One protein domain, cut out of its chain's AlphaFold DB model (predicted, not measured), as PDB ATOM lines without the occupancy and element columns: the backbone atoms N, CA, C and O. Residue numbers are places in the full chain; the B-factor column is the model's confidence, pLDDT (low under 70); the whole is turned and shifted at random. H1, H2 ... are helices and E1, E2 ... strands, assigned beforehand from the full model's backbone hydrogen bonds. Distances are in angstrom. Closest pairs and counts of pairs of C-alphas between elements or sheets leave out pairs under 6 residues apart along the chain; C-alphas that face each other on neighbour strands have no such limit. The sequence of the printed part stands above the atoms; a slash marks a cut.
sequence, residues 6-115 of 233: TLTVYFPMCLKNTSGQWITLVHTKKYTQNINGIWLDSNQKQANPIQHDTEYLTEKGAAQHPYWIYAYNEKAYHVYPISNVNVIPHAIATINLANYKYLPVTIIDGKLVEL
ATOM      1  N   THR A   6     171.847 149.178 148.463       84.31
ATOM      2  CA  THR A   6     172.662 148.162 147.783       84.31
ATOM      3  C   THR A   6     171.868 146.871 147.676       84.31
ATOM      4  O   THR A   6     171.280 146.425 148.660       84.31
ATOM      5  N   LEU A   7     171.882 146.263 146.495       89.38
ATOM      6  CA  LEU A   7     171.270 144.973 146.206       89.38
ATOM      7  C   LEU A   7     172.358 144.004 145.738       89.38
ATOM      8  O   LEU A   7     173.169 144.336 144.875       89.38
ATOM      9  N   THR A   8     172.398 142.808 146.319       92.12
ATOM     10  CA  THR A   8     173.252 141.718 145.832       92.12
ATOM     11  C   THR A   8     172.360 140.673 145.189       92.12
ATOM     12  O   THR A   8     171.427 140.200 145.832       92.12
ATOM     13  N   VAL A   9     172.658 140.329 143.941       93.69
ATOM     14  CA  VAL A   9     171.936 139.318 143.167       93.69
ATOM     15  C   VAL A   9     172.860 138.134 142.925       93.69
ATOM     16  O   VAL A   9     174.064 138.309 142.697       93.69
ATOM     17  N   TYR A  10     172.296 136.935 143.010       95.69
ATOM     18  CA  TYR A  10     172.984 135.656 142.931       95.69
ATOM     19  C   TYR A  10     172.514 134.894 141.690       95.69
ATOM     20  O   TYR A  10     171.320 134.803 141.409       95.69
ATOM     21  N   PHE A  11     173.470 134.340 140.952       93.00
ATOM     22  CA  PHE A  11     173.266 133.707 139.654       93.00
ATOM     23  C   PHE A  11     173.743 132.258 139.741       93.00
ATOM     24  O   PHE A  11     174.928 132.034 140.030       93.00
ATOM     25  N   PRO A  12     172.872 131.270 139.497       95.25
ATOM     26  CA  PRO A  12     173.289 129.885 139.428       95.25
ATOM     27  C   PRO A  12     174.054 129.634 138.121       95.25
ATOM     28  O   PRO A  12     173.661 130.075 137.041       95.25
ATOM     29  N   MET A  13     175.149 128.885 138.202       94.25
ATOM     30  CA  MET A  13     175.858 128.349 137.041       94.25
ATOM     31  C   MET A  13     176.082 126.853 137.204       94.25
ATOM     32  O   MET A  13     176.323 126.383 138.310       94.25
ATOM     33  N   CYS A  14     176.075 126.109 136.103       93.81
ATOM     34  CA  CYS A  14     176.333 124.674 136.115       93.81
ATOM     35  C   CYS A  14     177.607 124.349 135.334       93.81
ATOM     36  O   CYS A  14     177.781 124.785 134.193       93.81
ATOM     37  N   LEU A  15     178.507 123.578 135.947       93.19
ATOM     38  CA  LEU A  15     179.755 123.145 135.319       93.19
ATOM     39  C   LEU A  15     180.235 121.795 135.834       93.19
ATOM     40  O   LEU A  15     179.830 121.332 136.899       93.19
ATOM     41  N   LYS A  16     181.124 121.163 135.066       94.69
ATOM     42  CA  LYS A  16     181.819 119.951 135.498       94.69
ATOM     43  C   LYS A  16     183.027 120.309 136.351       94.69
ATOM     44  O   LYS A  16     183.875 121.094 135.930       94.69
ATOM     45  N   ASN A  17     183.133 119.691 137.521       93.75
ATOM     46  CA  ASN A  17     184.340 119.750 138.335       93.75
ATOM     47  C   ASN A  17     185.471 118.892 137.725       93.75
ATOM     48  O   ASN A  17     185.285 118.186 136.732       93.75
ATOM     49  N   THR A  18     186.653 118.915 138.345       94.00
ATOM     50  CA  THR A  18     187.835 118.150 137.895       94.00
ATOM     51  C   THR A  18     187.642 116.632 137.918       94.00
ATOM     52  O   THR A  18     188.361 115.919 137.226       94.00
ATOM     53  N   SER A  19     186.660 116.135 138.674       94.38
ATOM     54  CA  SER A  19     186.275 114.718 138.726       94.38
ATOM     55  C   SER A  19     185.195 114.359 137.693       94.38
ATOM     56  O   SER A  19     184.715 113.228 137.666       94.38
ATOM     57  N   GLY A  20     184.791 115.310 136.845       94.25
ATOM     58  CA  GLY A  20     183.768 115.127 135.815       94.25
ATOM     59  C   GLY A  20     182.322 115.183 136.319       94.25
ATOM     60  O   GLY A  20     181.412 114.948 135.524       94.25
ATOM     61  N   GLN A  21     182.098 115.501 137.597       97.00
ATOM     62  CA  GLN A  21     180.763 115.630 138.186       97.00
ATOM     63  C   GLN A  21     180.185 117.021 137.929       97.00
ATOM     64  O   GLN A  21     180.896 118.021 138.026       97.00
ATOM     65  N   TRP A  22     178.888 117.079 137.650       97.12
ATOM     66  CA  TRP A  22     178.145 118.326 137.512       97.12
ATOM     67  C   TRP A  22     177.860 118.950 138.873       97.12
ATOM     68  O   TRP A  22     177.381 118.272 139.779       97.12
ATOM     69  N   ILE A  23     178.148 120.240 139.008       96.00
ATOM     70  CA  ILE A  23     177.920 121.006 140.232       96.00
ATOM     71  C   ILE A  23     177.288 122.358 139.910       96.00
ATOM     72  O   ILE A  23     177.558 122.940 138.855       96.00
ATOM     73  N   THR A  24     176.498 122.868 140.852       96.56
ATOM     74  CA  THR A  24     176.038 124.259 140.848       96.56
ATOM     75  C   THR A  24     177.095 125.139 141.505       96.56
ATOM     76  O   THR A  24     177.496 124.891 142.642       96.56
ATOM     77  N   LEU A  25     177.544 126.174 140.801       95.56
ATOM     78  CA  LEU A  25     178.278 127.299 141.371       95.56
ATOM     79  C   LEU A  25     177.363 128.514 141.480       95.56
ATOM     80  O   LEU A  25     176.423 128.665 140.702       95.56
ATOM     81  N   VAL A  26     177.686 129.405 142.412       96.62
ATOM     82  CA  VAL A  26     176.981 130.673 142.576       96.62
ATOM     83  C   VAL A  26     177.912 131.818 142.222       96.62
ATOM     84  O   VAL A  26     179.003 131.954 142.774       96.62
ATOM     85  N   HIS A  27     177.475 132.649 141.286       94.00
ATOM     86  CA  HIS A  27     178.073 133.948 141.024       94.00
ATOM     87  C   HIS A  27     177.242 135.042 141.673       94.00
ATOM     88  O   HIS A  27     176.046 134.883 141.886       94.00
ATOM     89  N   THR A  28     177.873 136.175 141.966       93.75
ATOM     90  CA  THR A  28     177.198 137.313 142.593       93.75
ATOM     91  C   THR A  28     177.532 138.597 141.867       93.75
ATOM     92  O   THR A  28     178.686 138.810 141.488       93.75
ATOM     93  N   LYS A  29     176.556 139.490 141.753       91.12
ATOM     94  CA  LYS A  29     176.763 140.873 141.323       91.12
ATOM     95  C   LYS A  29     176.160 141.803 142.364       91.12
ATOM     96  O   LYS A  29     175.119 141.506 142.946       91.12
ATOM     97  N   LYS A  30     176.844 142.918 142.606       89.88
ATOM     98  CA  LYS A  30     176.399 143.965 143.523       89.88
ATOM     99  C   LYS A  30     175.995 145.193 142.732       89.88
ATOM    100  O   LYS A  30     176.691 145.586 141.793       89.88
ATOM    101  N   TYR A  31     174.871 145.755 143.132       86.38
ATOM    102  CA  TYR A  31     174.252 146.892 142.492       86.38
ATOM    103  C   TYR A  31     173.939 147.953 143.527       86.38
ATOM    104  O   TYR A  31     173.522 147.646 144.645       86.38
ATOM    105  N   THR A  32     174.094 149.200 143.120       83.19
ATOM    106  CA  THR A  32     173.825 150.360 143.955       83.19
ATOM    107  C   THR A  32     172.740 151.207 143.298       83.19
ATOM    108  O   THR A  32     172.906 151.676 142.172       83.19
ATOM    109  N   GLN A  33     171.621 151.406 143.995       78.19
ATOM    110  CA  GLN A  33     170.534 152.288 143.573       78.19
ATOM    111  C   GLN A  33     170.742 153.692 144.152       78.19
ATOM    112  O   GLN A  33     170.900 153.867 145.365       78.19
ATOM    113  N   ASN A  34     170.694 154.697 143.277       78.62
ATOM    114  CA  ASN A  34     170.693 156.114 143.631       78.62
ATOM    115  C   ASN A  34     169.652 156.884 142.792       78.62
ATOM    116  O   ASN A  34     168.918 156.296 142.001       78.62
ATOM    117  N   ILE A  35     169.588 158.209 142.961       73.38
ATOM    118  CA  ILE A  35     168.632 159.079 142.247       73.38
ATOM    119  C   ILE A  35     168.765 159.046 140.718       73.38
ATOM    120  O   ILE A  35     167.838 159.432 140.019       73.38
ATOM    121  N   ASN A  36     169.911 158.601 140.203       70.38
ATOM    122  CA  ASN A  36     170.225 158.538 138.780       70.38
ATOM    123  C   ASN A  36     170.057 157.115 138.217       70.38
ATOM    124  O   ASN A  36     170.564 156.833 137.136       70.38
ATOM    125  N   GLY A  37     169.423 156.203 138.963       69.38
ATOM    126  CA  GLY A  37     169.167 154.823 138.548       69.38
ATOM    127  C   GLY A  37     169.985 153.785 139.318       69.38
ATOM    128  O   GLY A  37     170.508 154.046 140.407       69.38
ATOM    129  N   ILE A  38     170.075 152.581 138.754       71.69
ATOM    130  CA  ILE A  38     170.739 151.432 139.377       71.69
ATOM    131  C   ILE A  38     172.015 151.102 138.621       71.69
ATOM    132  O   ILE A  38     172.015 150.934 137.403       71.69
ATOM    133  N   TRP A  39     173.109 151.015 139.364       77.88
ATOM    134  CA  TRP A  39     174.455 150.938 138.823       77.88
ATOM    135  C   TRP A  39     175.111 149.634 139.248       77.88
ATOM    136  O   TRP A  39     175.073 149.271 140.423       77.88
ATOM    137  N   LEU A  40     175.726 148.934 138.296       74.94
ATOM    138  CA  LEU A  40     176.557 147.773 138.583       74.94
ATOM    139  C   LEU A  40     177.899 148.238 139.160       74.94
ATOM    140  O   LEU A  40     178.640 148.976 138.505       74.94
ATOM    141  N   ASP A  41     178.252 147.752 140.351       77.12
ATOM    142  CA  ASP A  41     179.437 148.234 141.070       77.12
ATOM    143  C   ASP A  41     180.741 148.000 140.287       77.12
ATOM    144  O   ASP A  41     181.650 148.831 140.316       77.12
ATOM    145  N   SER A  42     180.832 146.882 139.557       77.25
ATOM    146  CA  SER A  42     182.074 146.433 138.916       77.25
ATOM    147  C   SER A  42     182.554 147.322 137.771       77.25
ATOM    148  O   SER A  42     183.752 147.365 137.497       77.25
ATOM    149  N   ASN A  43     181.644 148.009 137.082       76.75
ATOM    150  CA  ASN A  43     181.984 148.819 135.912       76.75
ATOM    151  C   ASN A  43     181.269 150.173 135.869       76.75
ATOM    152  O   ASN A  43     181.428 150.889 134.881       76.75
ATOM    153  N   GLN A  44     180.504 150.514 136.913       77.56
ATOM    154  CA  GLN A  44     179.770 151.774 137.030       77.56
ATOM    155  C   GLN A  44     178.900 152.051 135.796       77.56
ATOM    156  O   GLN A  44     178.778 153.191 135.349       77.56
ATOM    157  N   LYS A  45     178.307 151.002 135.216       79.12
ATOM    158  CA  LYS A  45     177.289 151.127 134.171       79.12
ATOM    159  C   LYS A  45     175.909 150.968 134.782       79.12
ATOM    160  O   LYS A  45     175.710 150.111 135.645       79.12
ATOM    161  N   GLN A  46     174.965 151.765 134.296       75.00
ATOM    162  CA  GLN A  46     173.560 151.549 134.594       75.00
ATOM    163  C   GLN A  46     173.157 150.169 134.068       75.00
ATOM    164  O   GLN A  46     173.468 149.814 132.928       75.00
ATOM    165  N   ALA A  47     172.542 149.366 134.925       73.88
ATOM    166  CA  ALA A  47     172.120 148.015 134.599       73.88
ATOM    167  C   ALA A  47     170.988 147.607 135.532       73.88
ATOM    168  O   ALA A  47     171.024 147.924 136.723       73.88
ATOM    169  N   ASN A  48     170.033 146.839 135.016       74.00
ATOM    170  CA  ASN A  48     169.084 146.178 135.890       74.00
ATOM    171  C   ASN A  48     169.796 145.080 136.696       74.00
ATOM    172  O   ASN A  48     170.530 144.270 136.105       74.00
ATOM    173  N   PRO A  49     169.621 145.069 138.028       74.44
ATOM    174  CA  PRO A  49     170.146 144.024 138.877       74.44
ATOM    175  C   PRO A  49     169.568 142.650 138.581       74.44
ATOM    176  O   PRO A  49     170.280 141.678 138.814       74.44
ATOM    177  N   ILE A  50     168.331 142.594 138.078       82.81
ATOM    178  CA  ILE A  50     167.565 141.366 137.917       82.81
ATOM    179  C   ILE A  50     167.072 141.197 136.481       82.81
ATOM    180  O   ILE A  50     166.034 141.740 136.111       82.81
ATOM    181  N   GLN A  51     167.825 140.470 135.664       77.06
ATOM    182  CA  GLN A  51     167.607 140.362 134.215       77.06
ATOM    183  C   GLN A  51     166.859 139.092 133.814       77.06
ATOM    184  O   GLN A  51     166.355 138.996 132.691       77.06
ATOM    185  N   HIS A  52     166.813 138.110 134.711       80.12
ATOM    186  CA  HIS A  52     166.235 136.806 134.447       80.12
ATOM    187  C   HIS A  52     165.418 136.308 135.639       80.12
ATOM    188  O   HIS A  52     165.754 136.527 136.799       80.12
ATOM    189  N   ASP A  53     164.384 135.542 135.320       84.44
ATOM    190  CA  ASP A  53     163.519 134.796 136.238       84.44
ATOM    191  C   ASP A  53     164.260 133.699 137.038       84.44
ATOM    192  O   ASP A  53     163.740 133.131 137.996       84.44
ATOM    193  N   THR A  54     165.512 133.419 136.684       89.25
ATOM    194  CA  THR A  54     166.397 132.454 137.353       89.25
ATOM    195  C   THR A  54     167.449 133.105 138.251       89.25
ATOM    196  O   THR A  54     168.418 132.458 138.656       89.25
ATOM    197  N   GLU A  55     167.275 134.385 138.568       91.94
ATOM    198  CA  GLU A  55     168.143 135.132 139.473       91.94
ATOM    199  C   GLU A  55     167.566 135.185 140.888       91.94
ATOM    200  O   GLU A  55     166.354 135.158 141.101       91.94
ATOM    201  N   TYR A  56     168.464 135.230 141.870       95.44
ATOM    202  CA  TYR A  56     168.135 135.039 143.278       95.44
ATOM    203  C   TYR A  56     168.625 136.200 144.134       95.44
ATOM    204  O   TYR A  56     169.621 136.862 143.836       95.44
ATOM    205  N   LEU A  57     167.955 136.398 145.259       95.75
ATOM    206  CA  LEU A  57     168.308 137.361 146.296       95.75
ATOM    207  C   LEU A  57     169.196 136.739 147.381       95.75
ATOM    208  O   LEU A  57     169.764 137.470 148.195       95.75
ATOM    209  N   THR A  58     169.350 135.408 147.398       96.62
ATOM    210  CA  THR A  58     170.256 134.711 148.321       96.62
ATOM    211  C   THR A  58     171.174 133.706 147.623       96.62
ATOM    212  O   THR A  58     170.825 133.085 146.616       96.62
ATOM    213  N   GLU A  59     172.355 133.488 148.212       97.00
ATOM    214  CA  GLU A  59     173.305 132.467 147.752       97.00
ATOM    215  C   GLU A  59     172.707 131.061 147.825       97.00
ATOM    216  O   GLU A  59     172.863 130.267 146.902       97.00
ATOM    217  N   LYS A  60     171.982 130.765 148.911       96.69
ATOM    218  CA  LYS A  60     171.321 129.475 149.133       96.69
ATOM    219  C   LYS A  60     170.292 129.186 148.041       96.69
ATOM    220  O   LYS A  60     170.270 128.068 147.531       96.69
ATOM    221  N   GLY A  61     169.477 130.176 147.670       95.69
ATOM    222  CA  GLY A  61     168.499 130.048 146.591       95.69
ATOM    223  C   GLY A  61     169.156 129.703 145.260       95.69
ATOM    224  O   GLY A  61     168.776 128.712 144.635       95.69
ATOM    225  N   ALA A  62     170.204 130.443 144.882       96.44
ATOM    226  CA  ALA A  62     170.965 130.168 143.665       96.44
ATOM    227  C   ALA A  62     171.656 128.794 143.703       96.44
ATOM    228  O   ALA A  62     171.592 128.035 142.739       96.44
ATOM    229  N   ALA A  63     172.278 128.423 144.824       96.25
ATOM    230  CA  ALA A  63     172.948 127.129 144.969       96.25
ATOM    231  C   ALA A  63     171.987 125.937 144.809       96.25
ATOM    232  O   ALA A  63     172.403 124.856 144.393       96.25
ATOM    233  N   GLN A  64     170.706 126.139 145.128       95.00
ATOM    234  CA  GLN A  64     169.643 125.135 145.062       95.00
ATOM    235  C   GLN A  64     168.798 125.224 143.781       95.00
ATOM    236  O   GLN A  64     167.717 124.633 143.729       95.00
ATOM    237  N   HIS A  65     169.255 125.947 142.752       95.69
ATOM    238  CA  HIS A  65     168.528 126.052 141.488       95.69
ATOM    239  C   HIS A  65     168.265 124.659 140.872       95.69
ATOM    240  O   HIS A  65     169.214 123.902 140.639       95.69
ATOM    241  N   PRO A  66     166.994 124.294 140.616       94.81
ATOM    242  CA  PRO A  66     166.642 122.902 140.355       94.81
ATOM    243  C   PRO A  66     166.705 122.492 138.879       94.81
ATOM    244  O   PRO A  66     166.883 121.301 138.607       94.81
ATOM    245  N   TYR A  67     166.548 123.427 137.936       94.81
ATOM    246  CA  TYR A  67     166.260 123.101 136.536       94.81
ATOM    247  C   TYR A  67     167.261 123.727 135.581       94.81
ATOM    248  O   TYR A  67     167.591 124.898 135.656       94.81
ATOM    249  N   TRP A  68     167.728 122.946 134.623       94.50
ATOM    250  CA  TRP A  68     168.715 123.394 133.660       94.50
ATOM    251  C   TRP A  68     168.322 122.927 132.274       94.50
ATOM    252  O   TRP A  68     167.657 121.906 132.114       94.50
ATOM    253  N   ILE A  69     168.794 123.629 131.255       93.06
ATOM    254  CA  ILE A  69     168.748 123.147 129.880       93.06
ATOM    255  C   ILE A  69     170.160 122.757 129.449       93.06
ATOM    256  O   ILE A  69     171.074 123.584 129.416       93.06
ATOM    257  N   TYR A  70     170.348 121.475 129.137       93.38
ATOM    258  CA  TYR A  70     171.571 120.959 128.535       93.38
ATOM    259  C   TYR A  70     171.464 121.099 127.014       93.38
ATOM    260  O   TYR A  70     170.780 120.319 126.349       93.38
ATOM    261  N   ALA A  71     172.122 122.119 126.468       90.31
ATOM    262  CA  ALA A  71     172.216 122.348 125.032       90.31
ATOM    263  C   ALA A  71     173.510 121.717 124.507       90.31
ATOM    264  O   ALA A  71     174.596 122.087 124.951       90.31
ATOM    265  N   TYR A  72     173.435 120.793 123.548       89.69
ATOM    266  CA  TYR A  72     174.623 120.098 123.037       89.69
ATOM    267  C   TYR A  72     174.600 119.811 121.532       89.69
ATOM    268  O   TYR A  72     173.547 119.670 120.910       89.69
ATOM    269  N   ASN A  73     175.796 119.687 120.957       89.38
ATOM    270  CA  ASN A  73     176.046 119.161 119.617       89.38
ATOM    271  C   ASN A  73     177.351 118.334 119.602       89.38
ATOM    272  O   ASN A  73     177.901 118.011 120.651       89.38
ATOM    273  N   GLU A  74     177.856 117.978 118.418       86.50
ATOM    274  CA  GLU A  74     179.081 117.170 118.275       86.50
ATOM    275  C   GLU A  74     180.364 117.859 118.776       86.50
ATOM    276  O   GLU A  74     181.356 117.185 119.045       86.50
ATOM    277  N   LYS A  75     180.380 119.193 118.877       86.25
ATOM    278  CA  LYS A  75     181.584 119.997 119.154       86.25
ATOM    279  C   LYS A  75     181.577 120.659 120.529       86.25
ATOM    280  O   LYS A  75     182.648 120.964 121.049       86.25
ATOM    281  N   ALA A  76     180.402 120.936 121.085       86.62
ATOM    282  CA  ALA A  76     180.259 121.747 122.283       86.62
ATOM    283  C   ALA A  76     178.974 121.427 123.050       86.62
ATOM    284  O   ALA A  76     178.008 120.873 122.517       86.62
ATOM    285  N   TYR A  77     178.977 121.825 124.318       88.94
ATOM    286  CA  TYR A  77     177.802 121.835 125.170       88.94
ATOM    287  C   TYR A  77     177.750 123.127 125.983       88.94
ATOM    288  O   TYR A  77     178.780 123.733 126.281       88.94
ATOM    289  N   HIS A  78     176.541 123.500 126.377       88.06
ATOM    290  CA  HIS A  78     176.253 124.599 127.280       88.06
ATOM    291  C   HIS A  78     175.152 124.179 128.251       88.06
ATOM    292  O   HIS A  78     174.283 123.378 127.902       88.06
ATOM    293  N   VAL A  79     175.193 124.723 129.465       91.31
ATOM    294  CA  VAL A  79     174.168 124.484 130.482       91.31
ATOM    295  C   VAL A  79     173.700 125.821 131.011       91.31
ATOM    296  O   VAL A  79     174.517 126.608 131.487       91.31
ATOM    297  N   TYR A  80     172.401 126.073 130.909       91.00
ATOM    298  CA  TYR A  80     171.796 127.330 131.341       91.00
ATOM    299  C   TYR A  80     170.687 127.059 132.355       91.00
ATOM    300  O   TYR A  80     169.998 126.044 132.217       91.00
ATOM    301  N   PRO A  81     170.523 127.923 133.367       92.88
ATOM    302  CA  PRO A  81     169.402 127.819 134.288       92.88
ATOM    303  C   PRO A  81     168.089 128.098 133.549       92.88
ATOM    304  O   PRO A  81     168.062 128.905 132.614       92.88
ATOM    305  N   ILE A  82     167.010 127.427 133.952       91.56
ATOM    306  CA  ILE A  82     165.660 127.661 133.419       91.56
ATOM    307  C   ILE A  82     164.636 127.708 134.553       91.56
ATOM    308  O   ILE A  82     164.764 127.011 135.557       91.56
ATOM    309  N   SER A  83     163.597 128.520 134.394       90.50
ATOM    310  CA  SER A  83     162.455 128.557 135.312       90.50
ATOM    311  C   SER A  83     161.408 127.500 134.964       90.50
ATOM    312  O   SER A  83     160.765 126.956 135.854       90.50
ATOM    313  N   ASN A  84     161.265 127.153 133.685       91.00
ATOM    314  CA  ASN A  84     160.236 126.243 133.195       91.00
ATOM    315  C   ASN A  84     160.820 125.288 132.146       91.00
ATOM    316  O   ASN A  84     161.363 125.725 131.135       91.00
ATOM    317  N   VAL A  85     160.667 123.978 132.362       91.00
ATOM    318  CA  VAL A  85     161.170 122.927 131.453       91.00
ATOM    319  C   VAL A  85     160.542 122.970 130.058       91.00
ATOM    320  O   VAL A  85     161.118 122.445 129.107       91.00
ATOM    321  N   ASN A  86     159.383 123.617 129.927       87.56
ATOM    322  CA  ASN A  86     158.649 123.761 128.673       87.56
ATOM    323  C   ASN A  86     159.032 125.031 127.893       87.56
ATOM    324  O   ASN A  86     158.547 125.233 126.780       87.56
ATOM    325  N   VAL A  87     159.891 125.890 128.455       80.88
ATOM    326  CA  VAL A  87     160.301 127.161 127.848       80.88
ATOM    327  C   VAL A  87     161.803 127.139 127.592       80.88
ATOM    328  O   VAL A  87     162.604 126.929 128.497       80.88
ATOM    329  N   ILE A  88     162.202 127.391 126.345       72.38
ATOM    330  CA  ILE A  88     163.611 127.594 126.002       72.38
ATOM    331  C   ILE A  88     163.923 129.088 126.171       72.38
ATOM    332  O   ILE A  88     163.301 129.903 125.484       72.38
ATOM    333  N   PRO A  89     164.880 129.473 127.039       66.50
ATOM    334  CA  PRO A  89     165.253 130.869 127.243       66.50
ATOM    335  C   PRO A  89     165.544 131.618 125.940       66.50
ATOM    336  O   PRO A  89     166.243 131.124 125.054       66.50
ATOM    337  N   HIS A  90     165.088 132.864 125.840       61.50
ATOM    338  CA  HIS A  90     165.298 133.673 124.637       61.50
ATOM    339  C   HIS A  90     166.789 133.936 124.344       61.50
ATOM    340  O   HIS A  90     167.199 133.956 123.186       61.50
ATOM    341  N   ALA A  91     167.629 134.034 125.383       57.41
ATOM    342  CA  ALA A  91     169.088 134.148 125.249       57.41
ATOM    343  C   ALA A  91     169.738 132.932 124.559       57.41
ATOM    344  O   ALA A  91     170.807 133.043 123.967       57.41
ATOM    345  N   ILE A  92     169.081 131.772 124.619       60.81
ATOM    346  CA  ILE A  92     169.470 130.556 123.903       60.81
ATOM    347  C   ILE A  92     168.944 130.643 122.465       60.81
ATOM    348  O   ILE A  92     169.693 130.399 121.528       60.81
ATOM    349  N   ALA A  93     167.705 131.102 122.270       57.62
ATOM    350  CA  ALA A  93     167.100 131.259 120.945       57.62
ATOM    351  C   ALA A  93     167.850 132.232 120.003       57.62
ATOM    352  O   ALA A  93     167.752 132.086 118.785       57.62
ATOM    353  N   THR A  94     168.593 133.212 120.537       55.75
ATOM    354  CA  THR A  94     169.361 134.201 119.749       55.75
ATOM    355  C   THR A  94     170.769 133.746 119.365       55.75
ATOM    356  O   THR A  94     171.334 134.241 118.386       55.75
ATOM    357  N   ILE A  95     171.346 132.783 120.086       58.69
ATOM    358  CA  ILE A  95     172.541 132.077 119.625       58.69
ATOM    359  C   ILE A  95     172.061 131.210 118.450       58.69
ATOM    360  O   ILE A  95     171.001 130.602 118.538       58.69
ATOM    361  N   ASN A  96     172.779 131.168 117.320       55.59
ATOM    362  CA  ASN A  96     172.406 130.344 116.158       55.59
ATOM    363  C   ASN A  96     172.522 128.842 116.498       55.59
ATOM    364  O   ASN A  96     173.463 128.148 116.110       55.59
ATOM    365  N   LEU A  97     171.576 128.362 117.298       59.75
ATOM    366  CA  LEU A  97     171.506 127.038 117.884       59.75
ATOM    367  C   LEU A  97     170.570 126.130 117.090       59.75
ATOM    368  O   LEU A  97     170.145 125.095 117.596       59.75
ATOM    369  N   ALA A  98     170.299 126.457 115.823       64.81
ATOM    370  CA  ALA A  98     169.611 125.547 114.906       64.81
ATOM    371  C   ALA A  98     170.271 124.149 114.874       64.81
ATOM    372  O   ALA A  98     169.621 123.159 114.558       64.81
ATOM    373  N   ASN A  99     171.553 124.065 115.255       76.75
ATOM    374  CA  ASN A  99     172.346 122.839 115.293       76.75
ATOM    375  C   ASN A  99     172.509 122.216 116.693       76.75
ATOM    376  O   ASN A  99     173.299 121.282 116.837       76.75
ATOM    377  N   TYR A 100     171.844 122.732 117.728       83.69
ATOM    378  CA  TYR A 100     171.904 122.161 119.074       83.69
ATOM    379  C   TYR A 100     170.644 121.358 119.383       83.69
ATOM    380  O   TYR A 100     169.531 121.737 119.026       83.69
ATOM    381  N   LYS A 101     170.844 120.243 120.082       88.06
ATOM    382  CA  LYS A 101     169.778 119.515 120.767       88.06
ATOM    383  C   LYS A 101     169.651 120.059 122.183       88.06
ATOM    384  O   LYS A 101     170.648 120.492 122.762       88.06
ATOM    385  N   TYR A 102     168.446 119.997 122.732       88.62
ATOM    386  CA  TYR A 102     168.138 120.492 124.068       88.62
ATOM    387  C   TYR A 102     167.539 119.385 124.916       88.62
ATOM    388  O   TYR A 102     166.724 118.606 124.424       88.62
ATOM    389  N   LEU A 103     167.941 119.344 126.181       91.94
ATOM    390  CA  LEU A 103     167.429 118.398 127.159       91.94
ATOM    391  C   LEU A 103     167.240 119.111 128.504       91.94
ATOM    392  O   LEU A 103     168.242 119.540 129.087       91.94
ATOM    393  N   PRO A 104     165.998 119.290 128.984       94.69
ATOM    394  CA  PRO A 104     165.753 119.753 130.342       94.69
ATOM    395  C   PRO A 104     166.302 118.728 131.332       94.69
ATOM    396  O   PRO A 104     166.069 117.528 131.191       94.69
ATOM    397  N   VAL A 105     167.074 119.183 132.310       96.19
ATOM    398  CA  VAL A 105     167.769 118.319 133.264       96.19
ATOM    399  C   VAL A 105     167.801 118.930 134.659       96.19
ATOM    400  O   VAL A 105     167.744 120.144 134.837       96.19
ATOM    401  N   THR A 106     167.969 118.077 135.661       96.81
ATOM    402  CA  THR A 106     168.358 118.445 137.025       96.81
ATOM    403  C   THR A 106     169.693 117.789 137.387       96.81
ATOM    404  O   THR A 106     170.190 116.935 136.648       96.81
ATOM    405  N   ILE A 107     170.297 118.187 138.509       96.56
ATOM    406  CA  ILE A 107     171.549 117.611 139.008       96.56
ATOM    407  C   ILE A 107     171.247 116.730 140.222       96.56
ATOM    408  O   ILE A 107     170.798 117.227 141.250       96.56
ATOM    409  N   ILE A 108     171.549 115.434 140.124       95.94
ATOM    410  CA  ILE A 108     171.428 114.471 141.230       95.94
ATOM    411  C   ILE A 108     172.756 113.729 141.361       95.94
ATOM    412  O   ILE A 108     173.235 113.137 140.394       95.94
ATOM    413  N   ASP A 109     173.376 113.796 142.540       95.19
ATOM    414  CA  ASP A 109     174.648 113.129 142.857       95.19
ATOM    415  C   ASP A 109     175.751 113.350 141.801       95.19
ATOM    416  O   ASP A 109     176.487 112.439 141.408       95.19
ATOM    417  N   GLY A 110     175.851 114.584 141.298       95.62
ATOM    418  CA  GLY A 110     176.846 114.971 140.299       95.62
ATOM    419  C   GLY A 110     176.529 114.546 138.861       95.62
ATOM    420  O   GLY A 110     177.399 114.649 137.991       95.62
ATOM    421  N   LYS A 111     175.314 114.059 138.589       96.88
ATOM    422  CA  LYS A 111     174.853 113.628 137.260       96.88
ATOM    423  C   LYS A 111     173.713 114.509 136.770       96.88
ATOM    424  O   LYS A 111     172.878 114.925 137.564       96.88
ATOM    425  N   LEU A 112     173.660 114.729 135.456       96.81
ATOM    426  CA  LEU A 112     172.469 115.283 134.819       96.81
ATOM    427  C   LEU A 112     171.418 114.185 134.684       96.81
ATOM    428  O   LEU A 112     171.722 113.099 134.184       96.81
ATOM    429  N   VAL A 113     170.206 114.487 135.124       97.25
ATOM    430  CA  VAL A 113     169.038 113.612 135.031       97.25
ATOM    431  C   VAL A 113     167.971 114.354 134.248       97.25
ATOM    432  O   VAL A 113     167.661 115.490 134.584       97.25
ATOM    433  N   GLU A 114     167.456 113.732 133.191       96.94
ATOM    434  CA  GLU A 114     166.398 114.298 132.351       96.94
ATOM    435  C   GLU A 114     165.137 114.606 133.167       96.94
ATOM    436  O   GLU A 114     164.742 113.827 134.036       96.94
ATOM    437  N   LEU A 115     164.529 115.754 132.877       95.62
ATOM    438  CA  LEU A 115     163.233 116.166 133.400       95.62
ATOM    439  C   LEU A 115     162.181 116.028 132.302       95.62
ATOM    440  O   LEU A 115     162.408 116.447 131.165       95.62
TER     441      LEU A 115
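AT A GLANCE: This is residues 6 to 115 of the 233 residues of an uncharacterized protein of Calothrix sp. HK-06 (UniProt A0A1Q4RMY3). A long, narrow hairpin of E1 and E2, with the short strand E3 at its far end, crosses a strongly twisted sheet of E5, E4, E6 and E7, and the two sheets are only partly face to face. H1 packs on E1 and E2, while the long hairpin gives the model an elongated outline of 48 by 31 by 26 A. The printed part has 110 residues, with two named helices and seven named strands in the order E1 E2 E3 H1 E4 E5 H2 E6 E7. Both sheets, E1 E2 E3 and E5 E4 E6 E7, are antiparallel, and the class is mostly strand. The whole is only just compact, close to loose, with a radius of gyration of the C-alphas of 15.6 A.

IN THESE COORDINATES: E1, residues 6 to 16, begins at C-alpha 6 (172.662, 148.162, 147.783) and is 32.1 A long. E2, residues 22 to 34, is 39.0 A long, and E3 is residues 37 to 40. H1 is residues 59 to 63, with C-alpha 59 at (173.305, 132.467, 147.752). E4 is residues 68 to 72 and E5 residues 77 to 81. H2 is residues 90 to 93. E6, residues 101 to 108, is 21.1 A long and bends by 53 degrees at residue 104. E7, residues 111 to 114, ends at C-alpha 114 (166.398, 114.298, 132.351).

HOW THE PARTS SIT: E1, E2 and E3 form a meander, each strand the antiparallel neighbour of the one before. In the hairpin of E1 and E2, N 9 and O 29 are 2.9 A apart; in that of E2 and E3, N 32 and O 39 are 2.9 A apart. H1 is on this sheet at a height over the sheet of 6.8 A, only just over E2, with 3 of its 5 C-alphas falling on E2 and 2 on E1. The closest C-alphas of E1 and H1, those of Pro 12 and Ala 62, are 4.8 A apart. The two sheets form a sandwich, two sheets face to face, their strands at 67 degrees; the closest C-alphas of E1 and E5, those of Cys 14 and Val 79, are 6.0 A apart. N 71 and O 78 of the hairpin E4 and E5 are 2.9 A apart. E5, H2 and E6 are a split strand-helix-strand unit, two strands running the same way with E4 between them, and its crossover is right-handed. H2 only just is on that sheet and only grazes it with residues 91 to 92. E6 pairs with E4 over residues 101 to 105, N 70 and O 103 being 2.9 A apart, and with E7 over residues 105 to 108, N 106 and O 113 being 2.8 A apart. In H1 the O i to N i+4 pair is within hydrogen-bond range; H2 is too short for such a pair.

THE WHOLE: The C-alphas farthest apart, those of Ile 35 and Glu 74, are 49.4 A apart. The printed part has no cut. The link from E3 to H1, 18 residues, is long. The mean pLDDT of the printed part is 86.3, and residue 37 and residues 89 to 98 are under 70.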